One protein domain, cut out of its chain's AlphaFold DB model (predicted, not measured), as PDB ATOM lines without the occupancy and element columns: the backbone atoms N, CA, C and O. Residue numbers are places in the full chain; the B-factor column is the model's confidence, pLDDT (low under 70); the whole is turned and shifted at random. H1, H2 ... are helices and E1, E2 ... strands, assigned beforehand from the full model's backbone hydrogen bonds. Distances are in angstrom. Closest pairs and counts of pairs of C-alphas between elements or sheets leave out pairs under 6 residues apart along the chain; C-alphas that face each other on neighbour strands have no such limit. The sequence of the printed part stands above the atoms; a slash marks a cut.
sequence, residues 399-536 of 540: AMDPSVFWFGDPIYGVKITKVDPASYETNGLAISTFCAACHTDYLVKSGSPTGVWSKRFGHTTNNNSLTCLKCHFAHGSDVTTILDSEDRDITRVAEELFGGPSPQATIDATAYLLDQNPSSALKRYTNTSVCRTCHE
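Overview. This is residues 399 to 536 of the 540 residues of an uncharacterized protein of Desulfosporosinus sp (UniProt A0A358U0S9). With little regular structure, long loops join crossed helices H4 and H5 to a looser group, H1, H2, H3 and H6; residues 406 to 411 stick out. The 138 printed residues, 49 in named elements, include strand E1, then helices H1 to H6: mostly helix. It is compact, radius of gyration of the C-alphas 16.5 A, spans 45 by 37 by 29 A.

Arrangement. H5, residues 503 to 513, touches H4, residues 490 to 498, about perpendicular at 77 degrees, closest C-alphas Phe 498 and Ala 505, 5.0 A. H2, residues 428 to 436, touches H3, residues 468 to 471, closest C-alphas Ser 432 and Cys 468, 5.8 A. Every O i to N i+4 pair is within hydrogen-bond range in H1, residues 421 to 425, H2, H4 and H5; 2 of 3 in H6, residues 529 to 535.

Along the chain. Find C-alpha 503 at (184.135, 242.291, 229.470); H5 runs 15.3 A to C-alpha 513. E1, residues 416 to 419, begins at (162.962, 246.836, 218.994).

Size, cuts and confidence. Long links follow H2, H3 and H5; 48 residues have pLDDT under 70, among them residues 399 to 419.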
ATOM      1  N   ALA A 399     161.770 251.885 216.157       62.41
ATOM      2  CA  ALA A 399     163.127 251.738 215.652       62.41
ATOM      3  C   ALA A 399     163.574 250.299 215.901       62.41
ATOM      4  O   ALA A 399     163.523 249.796 217.029       62.41
ATOM      5  N   MET A 400     163.992 249.641 214.830       64.06
ATOM      6  CA  MET A 400     164.513 248.280 214.851       64.06
ATOM      7  C   MET A 400     166.035 248.331 214.772       64.06
ATOM      8  O   MET A 400     166.590 249.230 214.141       64.06
ATOM      9  N   ASP A 401     166.716 247.381 215.410       59.69
ATOM     10  CA  ASP A 401     168.157 247.219 215.227       59.69
ATOM     11  C   ASP A 401     168.443 246.732 213.792       59.69
ATOM     12  O   ASP A 401     168.067 245.606 213.445       59.69
ATOM     13  N   PRO A 402     169.099 247.535 212.932       59.94
ATOM     14  CA  PRO A 402     169.375 247.131 211.558       59.94
ATOM     15  C   PRO A 402     170.370 245.962 211.481       59.94
ATOM     16  O   PRO A 402     170.452 245.306 210.444       59.94
ATOM     17  N   SER A 403     171.113 245.672 212.557       58.72
ATOM     18  CA  SER A 403     172.094 244.584 212.591       58.72
ATOM     19  C   SER A 403     171.478 243.182 212.665       58.72
ATOM     20  O   SER A 403     172.212 242.210 212.532       58.72
ATOM     21  N   VAL A 404     170.154 243.053 212.815       55.50
ATOM     22  CA  VAL A 404     169.452 241.754 212.919       55.50
ATOM     23  C   VAL A 404     168.924 241.263 211.557       55.50
ATOM     24  O   VAL A 404     168.442 240.145 211.438       55.50
ATOM     25  N   PHE A 405     169.047 242.059 210.487       52.28
ATOM     26  CA  PHE A 405     168.517 241.725 209.153       52.28
ATOM     27  C   PHE A 405     169.472 240.916 208.257       52.28
ATOM     28  O   PHE A 405     169.264 240.836 207.044       52.28
ATOM     29  N   TRP A 406     170.522 240.302 208.807       44.06
ATOM     30  CA  TRP A 406     171.403 239.463 207.993       44.06
ATOM     31  C   TRP A 406     170.721 238.127 207.687       44.06
ATOM     32  O   TRP A 406     170.453 237.325 208.577       44.06
ATOM     33  N   PHE A 407     170.430 237.918 206.401       40.88
ATOM     34  CA  PHE A 407     169.856 236.701 205.830       40.88
ATOM     35  C   PHE A 407     170.683 235.467 206.228       40.88
ATOM     36  O   PHE A 407     171.686 235.159 205.586       40.88
ATOM     37  N   GLY A 408     170.289 234.770 207.294       46.94
ATOM     38  CA  GLY A 408     170.975 233.555 207.733       46.94
ATOM     39  C   GLY A 408     170.566 233.045 209.110       46.94
ATOM     40  O   GLY A 408     170.516 231.832 209.294       46.94
ATOM     41  N   ASP A 409     170.215 233.930 210.046       42.75
ATOM     42  CA  ASP A 409     169.735 233.492 211.357       42.75
ATOM     43  C   ASP A 409     168.240 233.134 211.303       42.75
ATOM     44  O   ASP A 409     167.448 233.861 210.686       42.75
ATOM     45  N   PRO A 410     167.813 232.013 211.921       44.53
ATOM     46  CA  PRO A 410     166.394 231.723 212.083       44.53
ATOM     47  C   PRO A 410     165.758 232.909 212.805       44.53
ATOM     48  O   PRO A 410     166.370 233.472 213.706       44.53
ATOM     49  N   ILE A 411     164.565 233.311 212.360       42.31
ATOM     50  CA  ILE A 411     163.857 234.538 212.753       42.31
ATOM     51  C   ILE A 411     163.577 234.538 214.268       42.31
ATOM     52  O   ILE A 411     162.466 234.273 214.727       42.31
ATOM     53  N   TYR A 412     164.594 234.823 215.071       46.22
ATOM     54  CA  TYR A 412     164.465 235.290 216.434       46.22
ATOM     55  C   TYR A 412     164.009 236.743 216.314       46.22
ATOM     56  O   TYR A 412     164.568 237.511 215.534       46.22
ATOM     57  N   GLY A 413     162.906 237.077 216.985       49.78
ATOM     58  CA  GLY A 413     162.144 238.305 216.745       49.78
ATOM     59  C   GLY A 413     163.003 239.569 216.617       49.78
ATOM     60  O   GLY A 413     164.019 239.730 217.288       49.78
ATOM     61  N   VAL A 414     162.568 240.490 215.755       50.97
ATOM     62  CA  VAL A 414     163.281 241.746 215.499       50.97
ATOM     63  C   VAL A 414     163.448 242.536 216.799       50.97
ATOM     64  O   VAL A 414     162.462 242.870 217.464       50.97
ATOM     65  N   LYS A 415     164.697 242.865 217.148       58.25
ATOM     66  CA  LYS A 415     165.019 243.689 218.318       58.25
ATOM     67  C   LYS A 415     164.468 245.100 218.116       58.25
ATOM     68  O   LYS A 415     164.968 245.860 217.287       58.25
ATOM     69  N   ILE A 416     163.449 245.457 218.895       58.97
ATOM     70  CA  ILE A 416     162.962 246.836 218.994       58.97
ATOM     71  C   ILE A 416     163.932 247.590 219.904       58.97
ATOM     72  O   ILE A 416     164.051 247.280 221.086       58.97
ATOM     73  N   THR A 417     164.639 248.575 219.355       59.81
ATOM     74  CA  THR A 417     165.632 249.381 220.087       59.81
ATOM     75  C   THR A 417     165.048 250.685 220.604       59.81
ATOM     76  O   THR A 417     165.555 251.254 221.568       59.81
ATOM     77  N   LYS A 418     163.964 251.164 219.988       63.72
ATOM     78  CA  LYS A 418     163.256 252.364 220.429       63.72
ATOM     79  C   LYS A 418     161.789 252.281 220.038       63.72
ATOM     80  O   LYS A 418     161.457 251.846 218.942       63.72
ATOM     81  N   VAL A 419     160.920 252.760 220.916       65.88
ATOM     82  CA  VAL A 419     159.542 253.123 220.569       65.88
ATOM     83  C   VAL A 419     159.483 254.638 220.637       65.88
ATOM     84  O   VAL A 419     159.908 255.197 221.651       65.88
ATOM     85  N   ASP A 420     159.013 255.302 219.582       71.25
ATOM     86  CA  ASP A 420     158.803 256.746 219.635       71.25
ATOM     87  C   ASP A 420     157.713 257.082 220.669       71.25
ATOM     88  O   ASP A 420     156.566 256.652 220.501       71.25
ATOM     89  N   PRO A 421     158.031 257.838 221.735       68.94
ATOM     90  CA  PRO A 421     157.046 258.213 222.735       68.94
ATOM     91  C   PRO A 421     155.874 259.008 222.173       68.94
ATOM     92  O   PRO A 421     154.736 258.790 222.594       68.94
ATOM     93  N   ALA A 422     156.122 259.871 221.183       74.44
ATOM     94  CA  ALA A 422     155.077 260.711 220.616       74.44
ATOM     95  C   ALA A 422     153.989 259.867 219.928       74.44
ATOM     96  O   ALA A 422     152.804 260.171 220.069       74.44
ATOM     97  N   SER A 423     154.366 258.748 219.293       71.31
ATOM     98  CA  SER A 423     153.426 257.823 218.640       71.31
ATOM     99  C   SER A 423     152.354 257.228 219.573       71.31
ATOM    100  O   SER A 423     151.223 256.973 219.143       71.31
ATOM    101  N   TYR A 424     152.657 257.048 220.868       73.56
ATOM    102  CA  TYR A 424     151.705 256.503 221.847       73.56
ATOM    103  C   TYR A 424     151.149 257.521 222.847       73.56
ATOM    104  O   TYR A 424     150.167 257.219 223.526       73.56
ATOM    105  N   GLU A 425     151.715 258.724 222.944       76.81
ATOM    106  CA  GLU A 425     151.236 259.770 223.858       76.81
ATOM    107  C   GLU A 425     149.832 260.280 223.524       76.81
ATOM    108  O   GLU A 425     149.091 260.651 224.428       76.81
ATOM    109  N   THR A 426     149.417 260.257 222.257       80.50
ATOM    110  CA  THR A 426     148.050 260.634 221.852       80.50
ATOM    111  C   THR A 426     147.073 259.459 221.856       80.50
ATOM    112  O   THR A 426     145.862 259.672 221.877       80.50
ATOM    113  N   ASN A 427     147.587 258.227 221.868       80.69
ATOM    114  CA  ASN A 427     146.810 256.991 221.710       80.69
ATOM    115  C   ASN A 427     146.883 256.074 222.938       80.69
ATOM    116  O   ASN A 427     146.509 254.902 222.877       80.69
ATOM    117  N   GLY A 428     147.365 256.595 224.063       82.62
ATOM    118  CA  GLY A 428     147.684 255.799 225.235       82.62
ATOM    119  C   GLY A 428     146.526 254.992 225.814       82.62
ATOM    120  O   GLY A 428     146.722 253.843 226.211       82.62
ATOM    121  N   LEU A 429     145.311 255.542 225.787       83.19
ATOM    122  CA  LEU A 429     144.097 254.835 226.188       83.19
ATOM    123  C   LEU A 429     143.753 253.692 225.225       83.19
ATOM    124  O   LEU A 429     143.388 252.604 225.667       83.19
ATOM    125  N   ALA A 430     143.875 253.919 223.917       82.44
ATOM    126  CA  ALA A 430     143.574 252.911 222.902       82.44
ATOM    127  C   ALA A 430     144.570 251.741 222.971       82.44
ATOM    128  O   ALA A 430     144.161 250.582 222.951       82.44
ATOM    129  N   ILE A 431     145.855 252.039 223.176       82.81
ATOM    130  CA  ILE A 431     146.905 251.036 223.413       82.81
ATOM    131  C   ILE A 431     146.630 250.256 224.699       82.81
ATOM    132  O   ILE A 431     146.670 249.030 224.700       82.81
ATOM    133  N   SER A 432     146.295 250.946 225.791       83.06
ATOM    134  CA  SER A 432     146.004 250.284 227.070       83.06
ATOM    135  C   SER A 432     144.755 249.407 226.981       83.06
ATOM    136  O   SER A 432     144.714 248.331 227.572       83.06
ATOM    137  N   THR A 433     143.766 249.822 226.186       82.19
ATOM    138  CA  THR A 433     142.556 249.043 225.893       82.19
ATOM    139  C   THR A 433     142.875 247.807 225.055       82.19
ATOM    140  O   THR A 433     142.366 246.729 225.350       82.19
ATOM    141  N   PHE A 434     143.757 247.930 224.060       82.69
ATOM    142  CA  PHE A 434     144.255 246.791 223.292       82.69
ATOM    143  C   PHE A 434     144.976 245.780 224.193       82.69
ATOM    144  O   PHE A 434     144.619 244.605 224.201       82.69
ATOM    145  N   CYS A 435     145.926 246.227 225.023       79.19
ATOM    146  CA  CYS A 435     146.628 245.348 225.962       79.19
ATOM    147  C   CYS A 435     145.666 244.692 226.966       79.19
ATOM    148  O   CYS A 435     145.810 243.513 227.292       79.19
ATOM    149  N   ALA A 436     144.659 245.429 227.435       80.00
ATOM    150  CA  ALA A 436     143.694 244.931 228.405       80.00
ATOM    151  C   ALA A 436     142.690 243.916 227.846       80.00
ATOM    152  O   ALA A 436     142.045 243.223 228.633       80.00
ATOM    153  N   ALA A 437     142.595 243.769 226.519       75.44
ATOM    154  CA  ALA A 437     141.827 242.688 225.904       75.44
ATOM    155  C   ALA A 437     142.343 241.305 226.346       75.44
ATOM    156  O   ALA A 437     141.554 240.381 226.530       75.44
ATOM    157  N   CYS A 438     143.657 241.187 226.577       68.06
ATOM    158  CA  CYS A 438     144.290 239.980 227.112       68.06
ATOM    159  C   CYS A 438     144.654 240.125 228.599       68.06
ATOM    160  O   CYS A 438     144.566 239.162 229.360       68.06
ATOM    161  N   HIS A 439     145.012 241.334 229.037       75.50
ATOM    162  CA  HIS A 439     145.364 241.648 230.422       75.50
ATOM    163  C   HIS A 439     144.243 242.421 231.122       75.50
ATOM    164  O   HIS A 439     144.362 243.610 231.418       75.50
ATOM    165  N   THR A 440     143.126 241.746 231.387       72.25
ATOM    166  CA  THR A 440     141.884 242.365 231.893       72.25
ATOM    167  C   THR A 440     142.037 243.113 233.225       72.25
ATOM    168  O   THR A 440     141.197 243.938 233.580       72.25
ATOM    169  N   ASP A 441     143.130 242.885 233.952       68.94
ATOM    170  CA  ASP A 441     143.487 243.574 235.190       68.94
ATOM    171  C   ASP A 441     144.281 244.886 234.982       68.94
ATOM    172  O   ASP A 441     144.647 245.532 235.965       68.94
ATOM    173  N   TYR A 442     144.537 245.313 233.735       71.88
ATOM    174  CA  TYR A 442     145.351 246.503 233.417       71.88
ATOM    175  C   TYR A 442     144.558 247.820 233.406       71.88
ATOM    176  O   TYR A 442     145.140 248.868 233.679       71.88
ATOM    177  N   LEU A 443     143.245 247.791 233.146       72.31
ATOM    178  CA  LEU A 443     142.393 248.998 233.101       72.31
ATOM    179  C   LEU A 443     141.802 249.398 234.463       72.31
ATOM    180  O   LEU A 443     140.927 250.264 234.542       72.31
ATOM    181  N   VAL A 444     142.239 248.773 235.555       67.12
ATOM    182  CA  VAL A 444     141.625 248.997 236.866       67.12
ATOM    183  C   VAL A 444     142.143 250.288 237.508       67.12
ATOM    184  O   VAL A 444     143.295 250.686 237.344       67.12
ATOM    185  N   LYS A 445     141.265 250.959 238.258       68.62
ATOM    186  CA  LYS A 445     141.565 252.193 238.991       68.62
ATOM    187  C   LYS A 445     142.673 251.963 240.031       68.62
ATOM    188  O   LYS A 445     142.621 251.010 240.805       68.62
ATOM    189  N   SER A 446     143.642 252.874 240.077       66.75
ATOM    190  CA  SER A 446     144.746 252.883 241.039       66.75
ATOM    191  C   SER A 446     144.249 252.907 242.486       66.75
ATOM    192  O   SER A 446     143.230 253.530 242.788       66.75
ATOM    193  N   GLY A 447     145.015 252.298 243.395       65.06
ATOM    194  CA  GLY A 447     144.772 252.353 244.844       65.06
ATOM    195  C   GLY A 447     144.014 251.160 245.428       65.06
ATOM    196  O   GLY A 447     143.860 251.078 246.641       65.06
ATOM    197  N   SER A 448     143.585 250.207 244.600       65.69
ATOM    198  CA  SER A 448     143.150 248.883 245.058       65.69
ATOM    199  C   SER A 448     144.142 247.831 244.567       65.69
ATOM    200  O   SER A 448     144.575 247.924 243.418       65.69
ATOM    201  N   PRO A 449     144.539 246.849 245.395       65.06
ATOM    202  CA  PRO A 449     145.333 245.728 244.916       65.06
ATOM    203  C   PRO A 449     144.502 244.934 243.905       65.06
ATOM    204  O   PRO A 449     143.452 244.390 244.243       65.06
ATOM    205  N   THR A 450     144.963 244.895 242.661       63.59
ATOM    206  CA  THR A 450     144.291 244.224 241.544       63.59
ATOM    207  C   THR A 450     145.170 243.110 241.004       63.59
ATOM    208  O   THR A 450     146.362 243.061 241.296       63.59
ATOM    209  N   GLY A 451     144.568 242.199 240.243       61.97
ATOM    210  CA  GLY A 451     145.253 241.088 239.593       61.97
ATOM    211  C   GLY A 451     144.767 239.729 240.080       61.97
ATOM    212  O   GLY A 451     144.648 239.473 241.277       61.97
ATOM    213  N   VAL A 452     144.473 238.852 239.120       55.16
ATOM    214  CA  VAL A 452     143.992 237.485 239.382       55.16
ATOM    215  C   VAL A 452     145.113 236.616 239.969       55.16
ATOM    216  O   VAL A 452     144.855 235.752 240.802       55.16
ATOM    217  N   TRP A 453     146.363 236.892 239.582       52.28
ATOM    218  CA  TRP A 453     147.537 236.063 239.895       52.28
ATOM    219  C   TRP A 453     148.584 236.755 240.773       52.28
ATOM    220  O   TRP A 453     149.436 236.100 241.364       52.28
ATOM    221  N   SER A 454     148.528 238.081 240.884       57.25
ATOM    222  CA  SER A 454     149.356 238.861 241.802       57.25
ATOM    223  C   SER A 454     148.546 240.057 242.268       57.25
ATOM    224  O   SER A 454     148.083 240.835 241.443       57.25
ATOM    225  N   LYS A 455     148.357 240.209 243.583       63.28
ATOM    226  CA  LYS A 455     147.830 241.455 244.146       63.28
ATOM    227  C   LYS A 455     148.885 242.534 243.914       63.28
ATOM    228  O   LYS A 455     149.869 242.580 244.648       63.28
ATOM    229  N   ARG A 456     148.706 243.367 242.894       65.00
ATOM    230  CA  ARG A 456     149.613 244.473 242.580       65.00
ATOM    231  C   ARG A 456     148.892 245.807 242.661       65.00
ATOM    232  O   ARG A 456     147.714 245.919 242.335       65.00
ATOM    233  N   PHE A 457     149.617 246.827 243.101       69.56
ATOM    234  CA  PHE A 457     149.168 248.205 242.978       69.56
ATOM    235  C   PHE A 457     149.538 248.681 241.576       69.56
ATOM    236  O   PHE A 457     150.713 248.849 241.265       69.56
ATOM    237  N   GLY A 458     148.530 248.805 240.715       72.25
ATOM    238  CA  GLY A 458     148.688 249.302 239.354       72.25
ATOM    239  C   GLY A 458     148.413 250.798 239.245       72.25
ATOM    240  O   GLY A 458     147.688 251.389 240.052       72.25
ATOM    241  N   HIS A 459     148.970 251.398 238.201       77.56
ATOM    242  CA  HIS A 459     148.551 252.710 237.739       77.56
ATOM    243  C   HIS A 459     147.233 252.627 236.968       77.56
ATOM    244  O   HIS A 459     146.980 251.648 236.269       77.56
ATOM    245  N   THR A 460     146.419 253.683 237.046       79.12
ATOM    246  CA  THR A 460     145.237 253.781 236.186       79.12
ATOM    247  C   THR A 460     145.683 254.120 234.764       79.12
ATOM    248  O   THR A 460     146.263 255.181 234.548       79.12
ATOM    249  N   THR A 461     145.376 253.256 233.799       79.44
ATOM    250  CA  THR A 461     145.691 253.437 232.366       79.44
ATOM    251  C   THR A 461     144.486 253.933 231.552       79.44
ATOM    252  O   THR A 461     144.386 253.748 230.343       79.44
ATOM    253  N   ASN A 462     143.532 254.590 232.220       80.31
ATOM    254  CA  ASN A 462     142.287 255.081 231.620       80.31
ATOM    255  C   ASN A 462     142.438 256.439 230.909       80.31
ATOM    256  O   ASN A 462     141.449 257.129 230.665       80.31
ATOM    257  N   ASN A 463     143.668 256.849 230.617       82.88
ATOM    258  CA  ASN A 463     143.972 258.092 229.934       82.88
ATOM    259  C   ASN A 463     145.225 257.921 229.068       82.88
ATOM    260  O   ASN A 463     145.967 256.950 229.185       82.88
ATOM    261  N   ASN A 464     145.478 258.903 228.210       83.31
ATOM    262  CA  ASN A 464     146.612 258.871 227.294       83.31
ATOM    263  C   ASN A 464     147.974 259.119 227.967       83.31
ATOM    264  O   ASN A 464     149.012 258.760 227.419       83.31
ATOM    265  N   SER A 465     147.984 259.710 229.164       79.12
ATOM    266  CA  SER A 465     149.223 260.055 229.867       79.12
ATOM    267  C   SER A 465     149.943 258.843 230.454       79.12
ATOM    268  O   SER A 465     151.150 258.924 230.690       79.12
ATOM    269  N   LEU A 466     149.241 257.724 230.655       79.50
ATOM    270  CA  LEU A 466     149.775 256.541 231.317       79.50
ATOM    271  C   LEU A 466     149.356 255.275 230.576       79.50
ATOM    272  O   LEU A 466     148.227 254.808 230.685       79.50
ATOM    273  N   THR A 467     150.293 254.753 229.789       83.94
ATOM    274  CA  THR A 467     150.086 253.642 228.854       83.94
ATOM    275  C   THR A 467     151.000 252.492 229.243       83.94
ATOM    276  O   THR A 467     152.068 252.715 229.820       83.94
ATOM    277  N   CYS A 468     150.623 251.258 228.906       79.62
ATOM    278  CA  CYS A 468     151.456 250.083 229.168       79.62
ATOM    279  C   CYS A 468     152.873 250.236 228.577       79.62
ATOM    280  O   CYS A 468     153.851 249.872 229.226       79.62
ATOM    281  N   LEU A 469     152.988 250.852 227.393       81.25
ATOM    282  CA  LEU A 469     154.251 251.022 226.665       81.25
ATOM    283  C   LEU A 469     155.192 252.077 227.261       81.25
ATOM    284  O   LEU A 469     156.364 252.130 226.896       81.25
ATOM    285  N   LYS A 470     154.721 252.896 228.210       80.00
ATOM    286  CA  LYS A 470     155.614 253.793 228.961       80.00
ATOM    287  C   LYS A 470     156.586 253.018 229.845       80.00
ATOM    288  O   LYS A 470     157.723 253.445 230.037       80.00
ATOM    289  N   CYS A 471     156.132 251.875 230.353       76.69
ATOM    290  CA  CYS A 471     156.850 251.068 231.332       76.69
ATOM    291  C   CYS A 471     157.287 249.709 230.785       76.69
ATOM    292  O   CYS A 471     158.223 249.124 231.325       76.69
ATOM    293  N   HIS A 472     156.622 249.203 229.746       75.88
ATOM    294  CA  HIS A 472     156.859 247.879 229.186       75.88
ATOM    295  C   HIS A 472     157.245 247.947 227.713       75.88
ATOM    296  O   HIS A 472     156.690 248.737 226.951       75.88
ATOM    297  N   PHE A 473     158.156 247.077 227.294       71.19
ATOM    298  CA  PHE A 473     158.367 246.825 225.875       71.19
ATOM    299  C   PHE A 473     157.309 245.839 225.378       71.19
ATOM    300  O   PHE A 473     156.996 244.862 226.054       71.19
ATOM    301  N   ALA A 474     156.736 246.099 224.199       55.50
ATOM    302  CA  ALA A 474     155.688 245.246 223.640       55.50
ATOM    303  C   ALA A 474     156.189 243.814 223.379       55.50
ATOM    304  O   ALA A 474     155.417 242.874 223.552       55.50
ATOM    305  N   HIS A 475     157.468 243.653 223.002       53.34
ATOM    306  CA  HIS A 475     158.105 242.392 222.596       53.34
ATOM    307  C   HIS A 475     159.488 242.244 223.253       53.34
ATOM    308  O   HIS A 475     160.099 243.252 223.601       53.34
ATOM    309  N   GLY A 476     159.936 240.995 223.456       53.22
ATOM    310  CA  GLY A 476     161.064 240.579 224.305       53.22
ATOM    311  C   GLY A 476     162.151 241.628 224.554       53.22
ATOM    312  O   GLY A 476     162.959 241.907 223.675       53.22
ATOM    313  N   SER A 477     162.195 242.175 225.767       59.31
ATOM    314  CA  SER A 477     163.318 242.978 226.237       59.31
ATOM    315  C   SER A 477     164.428 242.052 226.718       59.31
ATOM    316  O   SER A 477     164.268 241.343 227.716       59.31
ATOM    317  N   ASP A 478     165.547 242.060 226.011       74.06
ATOM    318  CA  ASP A 478     166.792 241.510 226.528       74.06
ATOM    319  C   ASP A 478     167.399 242.481 227.553       74.06
ATOM    320  O   ASP A 478     167.137 243.687 227.509       74.06
ATOM    321  N   VAL A 479     168.231 241.980 228.466       78.12
ATOM    322  CA  VAL A 479     168.936 242.803 229.464       78.12
ATOM    323  C   VAL A 479     169.736 243.942 228.822       78.12
ATOM    324  O   VAL A 479     169.866 245.008 229.415       78.12
ATOM    325  N   THR A 480     170.174 243.777 227.569       82.75
ATOM    326  CA  THR A 480     170.841 244.836 226.795       82.75
ATOM    327  C   THR A 480     169.933 246.009 226.410       82.75
ATOM    328  O   THR A 480     170.432 247.021 225.928       82.75
ATOM    329  N   THR A 481     168.617 245.889 226.590       79.69
ATOM    330  CA  THR A 481     167.614 246.926 226.271       79.69
ATOM    331  C   THR A 481     166.939 247.528 227.503       79.69
ATOM    332  O   THR A 481     166.204 248.506 227.378       79.69
ATOM    333  N   ILE A 482     167.173 246.951 228.686       82.75
ATOM    334  CA  ILE A 482     166.618 247.437 229.950       82.75
ATOM    335  C   ILE A 482     167.443 248.630 230.437       82.75
ATOM    336  O   ILE A 482     168.667 248.639 230.333       82.75
ATOM    337  N   LEU A 483     166.754 249.626 230.989       85.38
ATOM    338  CA  LEU A 483     167.348 250.810 231.593       85.38
ATOM    339  C   LEU A 483     167.325 250.718 233.123       85.38
ATOM    340  O   LEU A 483     166.467 250.056 233.717       85.38
ATOM    341  N   ASP A 484     168.255 251.396 233.783       85.62
ATOM    342  CA  ASP A 484     168.152 251.660 235.217       85.62
ATOM    343  C   ASP A 484     167.319 252.921 235.511       85.62
ATOM    344  O   ASP A 484     166.721 253.531 234.626       85.62
ATOM    345  N   SER A 485     167.256 253.327 236.779       83.38
ATOM    346  CA  SER A 485     166.470 254.499 237.196       83.38
ATOM    347  C   SER A 485     167.007 255.844 236.711       83.38
ATOM    348  O   SER A 485     166.343 256.857 236.892       83.38
ATOM    349  N   GLU A 486     168.222 255.869 236.174       84.62
ATOM    350  CA  GLU A 486     168.884 257.063 235.643       84.62
ATOM    351  C   GLU A 486     168.903 257.044 234.106       84.62
ATOM    352  O   GLU A 486     169.705 257.742 233.483       84.62
ATOM    353  N   ASP A 487     168.026 256.232 233.497       87.56
ATOM    354  CA  ASP A 487     167.947 256.002 232.054       87.56
ATOM    355  C   ASP A 487     169.267 255.482 231.454       87.56
ATOM    356  O   ASP A 487     169.592 255.757 230.294       87.56
ATOM    357  N   ARG A 488     170.064 254.734 232.229       89.88
ATOM    358  CA  ARG A 488     171.310 254.136 231.736       89.88
ATOM    359  C   ARG A 488     171.051 252.752 231.174       89.88
ATOM    360  O   ARG A 488     170.495 251.892 231.854       89.88
ATOM    361  N   ASP A 489     171.498 252.549 229.942       90.25
ATOM    362  CA  ASP A 489     171.592 251.226 229.335       90.25
ATOM    363  C   ASP A 489     172.811 250.452 229.862       90.25
ATOM    364  O   ASP A 489     173.622 250.962 230.639       90.25
ATOM    365  N   ILE A 490     172.961 249.206 229.414       91.56
ATOM    366  CA  ILE A 490     174.069 248.331 229.813       91.56
ATOM    367  C   ILE A 490     175.455 248.940 229.562       91.56
ATOM    368  O   ILE A 490     176.361 248.743 230.370       91.56
ATOM    369  N   THR A 491     175.621 249.701 228.479       93.25
ATOM    370  CA  THR A 491     176.907 250.309 228.115       93.25
ATOM    371  C   THR A 491     177.252 251.399 229.112       93.25
ATOM    372  O   THR A 491     178.351 251.425 229.662       93.25
ATOM    373  N   ARG A 492     176.281 252.269 229.392       94.38
ATOM    374  CA  ARG A 492     176.453 253.395 230.302       94.38
ATOM    375  C   ARG A 492     176.590 252.941 231.754       94.38
ATOM    376  O   ARG A 492     177.397 253.497 232.488       94.38
ATOM    377  N   VAL A 493     175.879 251.888 232.156       94.44
ATOM    378  CA  VAL A 493     176.072 251.230 233.458       94.44
ATOM    379  C   VAL A 493     177.484 250.643 233.569       94.44
ATOM    380  O   VAL A 493     178.157 250.878 234.571       94.44
ATOM    381  N   ALA A 494     177.961 249.912 232.554       95.38
ATOM    382  CA  ALA A 494     179.315 249.351 232.553       95.38
ATOM    383  C   ALA A 494     180.386 250.451 232.658       95.38
ATOM    384  O   ALA A 494     181.340 250.331 233.430       95.38
ATOM    385  N   GLU A 495     180.206 251.549 231.923       95.75
ATOM    386  CA  GLU A 495     181.133 252.676 231.925       95.75
ATOM    387  C   GLU A 495     181.138 253.434 233.258       95.75
ATOM    388  O   GLU A 495     182.196 253.590 233.871       95.75
ATOM    389  N   GLU A 496     179.969 253.874 233.721       95.88
ATOM    390  CA  GLU A 496     179.856 254.770 234.874       95.88
ATOM    391  C   GLU A 496     179.990 254.045 236.217       95.88
ATOM    392  O   GLU A 496     180.567 254.600 237.152       95.88
ATOM    393  N   LEU A 497     179.466 252.818 236.336       95.06
ATOM    394  CA  LEU A 497     179.405 252.102 237.616       95.06
ATOM    395  C   LEU A 497     180.485 251.030 237.770       95.06
ATOM    396  O   LEU A 497     180.876 250.728 238.898       95.06
ATOM    397  N   PHE A 498     180.987 250.470 236.665       96.06
ATOM    398  CA  PHE A 498     181.896 249.316 236.689       96.06
ATOM    399  C   PHE A 498     183.267 249.586 236.049       96.06
ATOM    400  O   PHE A 498     184.049 248.663 235.822       96.06
ATOM    401  N   GLY A 499     183.612 250.860 235.837       91.81
ATOM    402  CA  GLY A 499     184.975 251.278 235.506       91.81
ATOM    403  C   GLY A 499     185.354 251.150 234.029       91.81
ATOM    404  O   GLY A 499     186.542 251.034 233.725       91.81
ATOM    405  N   GLY A 500     184.379 251.187 233.114       89.44
ATOM    406  CA  GLY A 500     184.620 251.257 231.668       89.44
ATOM    407  C   GLY A 500     184.146 250.027 230.885       89.44
ATOM    408  O   GLY A 500     183.655 249.062 231.466       89.44
ATOM    409  N   PRO A 501     184.322 250.012 229.551       92.06
ATOM    410  CA  PRO A 501     183.813 248.963 228.662       92.06
ATOM    411  C   PRO A 501     184.703 247.705 228.671       92.06
ATOM    412  O   PRO A 501     185.216 247.271 227.640       92.06
ATOM    413  N   SER A 502     184.941 247.121 229.848       95.94
ATOM    414  CA  SER A 502     185.611 245.823 229.956       95.94
ATOM    415  C   SER A 502     184.597 244.672 229.866       95.94
ATOM    416  O   SER A 502     183.427 244.850 230.228       95.94
ATOM    417  N   PRO A 503     185.012 243.461 229.442       95.19
ATOM    418  CA  PRO A 503     184.135 242.291 229.470       95.19
ATOM    419  C   PRO A 503     183.550 242.023 230.863       95.19
ATOM    420  O   PRO A 503     182.362 241.738 230.981       95.19
ATOM    421  N   GLN A 504     184.352 242.188 231.922       96.19
ATOM    422  CA  GLN A 504     183.883 242.010 233.298       96.19
ATOM    423  C   GLN A 504     182.858 243.078 233.691       96.19
ATOM    424  O   GLN A 504     181.800 242.736 234.206       96.19
ATOM    425  N   ALA A 505     183.115 244.347 233.369       94.88
ATOM    426  CA  ALA A 505     182.167 245.431 233.622       94.88
ATOM    427  C   ALA A 505     180.833 245.219 232.890       94.88
ATOM    428  O   ALA A 505     179.780 245.544 233.426       94.88
ATOM    429  N   THR A 506     180.859 244.623 231.694       92.94
ATOM    430  CA  THR A 506     179.642 244.268 230.946       92.94
ATOM    431  C   THR A 506     178.873 243.128 231.622       92.94
ATOM    432  O   THR A 506     177.646 243.174 231.691       92.94
ATOM    433  N   ILE A 507     179.570 242.119 232.160       93.06
ATOM    434  CA  ILE A 507     178.960 241.032 232.947       93.06
ATOM    435  C   ILE A 507     178.324 241.593 234.223       93.06
ATOM    436  O   ILE A 507     177.177 241.271 234.532       93.06
ATOM    437  N   ASP A 508     179.034 242.468 234.930       93.75
ATOM    438  CA  ASP A 508     178.549 243.078 236.167       93.75
ATOM    439  C   ASP A 508     177.357 244.012 235.892       93.75
ATOM    440  O   ASP A 508     176.346 243.950 236.593       93.75
ATOM    441  N   ALA A 509     177.409 244.792 234.805       93.12
ATOM    442  CA  ALA A 509     176.294 245.606 234.324       93.12
ATOM    443  C   ALA A 509     175.077 244.758 233.925       93.12
ATOM    444  O   ALA A 509     173.944 245.099 234.261       93.12
ATOM    445  N   THR A 510     175.302 243.622 233.260       90.12
ATOM    446  CA  THR A 510     174.247 242.657 232.922       90.12
ATOM    447  C   THR A 510     173.577 242.119 234.183       90.12
ATOM    448  O   THR A 510     172.352 242.114 234.287       90.12
ATOM    449  N   ALA A 511     174.371 241.688 235.165       90.19
ATOM    450  CA  ALA A 511     173.860 241.178 236.431       90.19
ATOM    451  C   ALA A 511     173.102 242.257 237.224       90.19
ATOM    452  O   ALA A 511     172.093 241.953 237.860       90.19
ATOM    453  N   TYR A 512     173.558 243.511 237.153       90.50
ATOM    454  CA  TYR A 512     172.900 244.668 237.758       90.50
ATOM    455  C   TYR A 512     171.539 244.982 237.116       90.50
ATOM    456  O   TYR A 512     170.562 245.207 237.830       90.50
ATOM    457  N   LEU A 513     171.456 244.972 235.781       87.31
ATOM    458  CA  LEU A 513     170.224 245.268 235.040       87.31
ATOM    459  C   LEU A 513     169.232 244.099 235.009       87.31
ATOM    460  O   LEU A 513     168.063 244.302 234.675       87.31
ATOM    461  N   LEU A 514     169.655 242.889 235.383       84.56
ATOM    462  CA  LEU A 514     168.792 241.714 235.411       84.56
ATOM    463  C   LEU A 514     167.583 241.930 236.338       84.56
ATOM    464  O   LEU A 514     167.720 242.137 237.547       84.56
ATOM    465  N   ASP A 515     166.381 241.851 235.766       73.69
ATOM    466  CA  ASP A 515     165.129 241.969 236.515       73.69
ATOM    467  C   ASP A 515     164.956 240.769 237.458       73.69
ATOM    468  O   ASP A 515     164.786 239.626 237.026       73.69
ATOM    469  N   GLN A 516     164.993 241.034 238.765       71.62
ATOM    470  CA  GLN A 516     164.879 240.023 239.819       71.62
ATOM    471  C   GLN A 516     163.453 239.481 239.941       71.62
ATOM    472  O   GLN A 516     163.239 238.410 240.510       71.62
ATOM    473  N   ASN A 517     162.465 240.208 239.412       66.19
ATOM    474  CA  ASN A 517     161.083 239.760 239.356       66.19
ATOM    475  C   ASN A 517     160.635 239.665 237.893       66.19
ATOM    476  O   ASN A 517     159.974 240.592 237.412       66.19
ATOM    477  N   PRO A 518     160.957 238.553 237.198       59.91
ATOM    478  CA  PRO A 518     160.696 238.357 235.773       59.91
ATOM    479  C   PRO A 518     159.208 238.103 235.481       59.91
ATOM    480  O   PRO A 518     158.873 237.286 234.626       59.91
ATOM    481  N   SER A 519     158.297 238.745 236.218       51.94
ATOM    482  CA  SER A 519     156.849 238.587 236.139       51.94
ATOM    483  C   SER A 519     156.303 239.047 234.786       51.94
ATOM    484  O   SER A 519     155.755 240.133 234.674       51.94
ATOM    485  N   SER A 520     156.477 238.203 233.766       47.53
ATOM    486  CA  SER A 520     155.774 238.080 232.476       47.53
ATOM    487  C   SER A 520     155.455 239.338 231.651       47.53
ATOM    488  O   SER A 520     154.821 239.217 230.610       47.53
ATOM    489  N   ALA A 521     155.873 240.529 232.060       53.56
ATOM    490  CA  ALA A 521     155.619 241.788 231.385       53.56
ATOM    491  C   ALA A 521     156.950 242.526 231.279       53.56
ATOM    492  O   ALA A 521     157.379 243.225 232.193       53.56
ATOM    493  N   LEU A 522     157.605 242.285 230.151       66.31
ATOM    494  CA  LEU A 522     158.858 242.861 229.670       66.31
ATOM    495  C   LEU A 522     158.983 244.334 230.075       66.31
ATOM    496  O   LEU A 522     158.295 245.191 229.523       66.31
ATOM    497  N   LYS A 523     159.780 244.631 231.103       70.31
ATOM    498  CA  LYS A 523     159.906 245.986 231.649       70.31
ATOM    499  C   LYS A 523     160.958 246.759 230.866       70.31
ATOM    500  O   LYS A 523     162.000 246.218 230.516       70.31
ATOM    501  N   ARG A 524     160.711 248.048 230.650       76.81
ATOM    502  CA  ARG A 524     161.712 248.987 230.132       76.81
ATOM    503  C   ARG A 524     162.794 249.304 231.158       76.81
ATOM    504  O   ARG A 524     163.908 249.645 230.787       76.81
ATOM    505  N   TYR A 525     162.456 249.152 232.432       80.25
ATOM    506  CA  TYR A 525     163.303 249.503 233.554       80.25
ATOM    507  C   TYR A 525     163.470 248.312 234.494       80.25
ATOM    508  O   TYR A 525     162.513 247.574 234.745       80.25
ATOM    509  N   THR A 526     164.670 248.128 235.037       80.38
ATOM    510  CA  THR A 526     164.966 246.996 235.922       80.38
ATOM    511  C   THR A 526     164.300 247.138 237.295       80.38
ATOM    512  O   THR A 526     164.349 248.195 237.930       80.38
ATOM    513  N   ASN A 527     163.704 246.070 237.827       76.25
ATOM    514  CA  ASN A 527     163.163 246.058 239.191       76.25
ATOM    515  C   ASN A 527     162.161 247.211 239.455       76.25
ATOM    516  O   ASN A 527     161.169 247.365 238.745       76.25
ATOM    517  N   THR A 528     162.392 248.014 240.499       72.56
ATOM    518  CA  THR A 528     161.564 249.169 240.889       72.56
ATOM    519  C   THR A 528     162.022 250.483 240.260       72.56
ATOM    520  O   THR A 528     161.463 251.533 240.585       72.56
ATOM    521  N   SER A 529     163.017 250.459 239.368       75.56
ATOM    522  CA  SER A 529     163.534 251.687 238.758       75.56
ATOM    523  C   SER A 529     162.492 252.414 237.908       75.56
ATOM    524  O   SER A 529     162.482 253.639 237.919       75.56
ATOM    525  N   VAL A 530     161.517 251.696 237.331       72.50
ATOM    526  CA  VAL A 530     160.357 252.306 236.650       72.50
ATOM    527  C   VAL A 530     159.595 253.285 237.544       72.50
ATOM    528  O   VAL A 530     159.149 254.338 237.093       72.50
ATOM    529  N   CYS A 531     159.444 252.948 238.828       74.62
ATOM    530  CA  CYS A 531     158.755 253.808 239.778       74.62
ATOM    531  C   CYS A 531     159.599 255.049 240.053       74.62
ATOM    532  O   CYS A 531     159.058 256.145 240.123       74.62
ATOM    533  N   ARG A 532     160.920 254.872 240.182       75.12
ATOM    534  CA  ARG A 532     161.874 255.951 240.450       75.12
ATOM    535  C   ARG A 532     161.864 256.987 239.324       75.12
ATOM    536  O   ARG A 532     161.647 258.156 239.608       75.12
ATOM    537  N   THR A 533     161.954 256.549 238.069       73.69
ATOM    538  CA  THR A 533     161.940 257.434 236.890       73.69
ATOM    539  C   THR A 533     160.687 258.317 236.814       73.69
ATOM    540  O   THR A 533     160.757 259.455 236.365       73.69
ATOM    541  N   CYS A 534     159.531 257.818 237.264       71.62
ATOM    542  CA  CYS A 534     158.262 258.551 237.194       71.62
ATOM    543  C   CYS A 534     157.881 259.304 238.481       71.62
ATOM    544  O   CYS A 534     157.029 260.190 238.421       71.62
ATOM    545  N   HIS A 535     158.429 258.926 239.642       77.06
ATOM    546  CA  HIS A 535     158.020 259.458 240.950       77.06
ATOM    547  C   HIS A 535     159.110 260.217 241.700       77.06
ATOM    548  O   HIS A 535     158.807 260.809 242.737       77.06
ATOM    549  N   GLU A 536     160.352 260.216 241.222       76.12
ATOM    550  CA  GLU A 536     161.317 261.186 241.715       76.12
ATOM    551  C   GLU A 536     161.040 262.541 241.073       76.12
ATOM    552  O   GLU A 536     161.147 262.719 239.861       76.12
TER     553      GLU A 536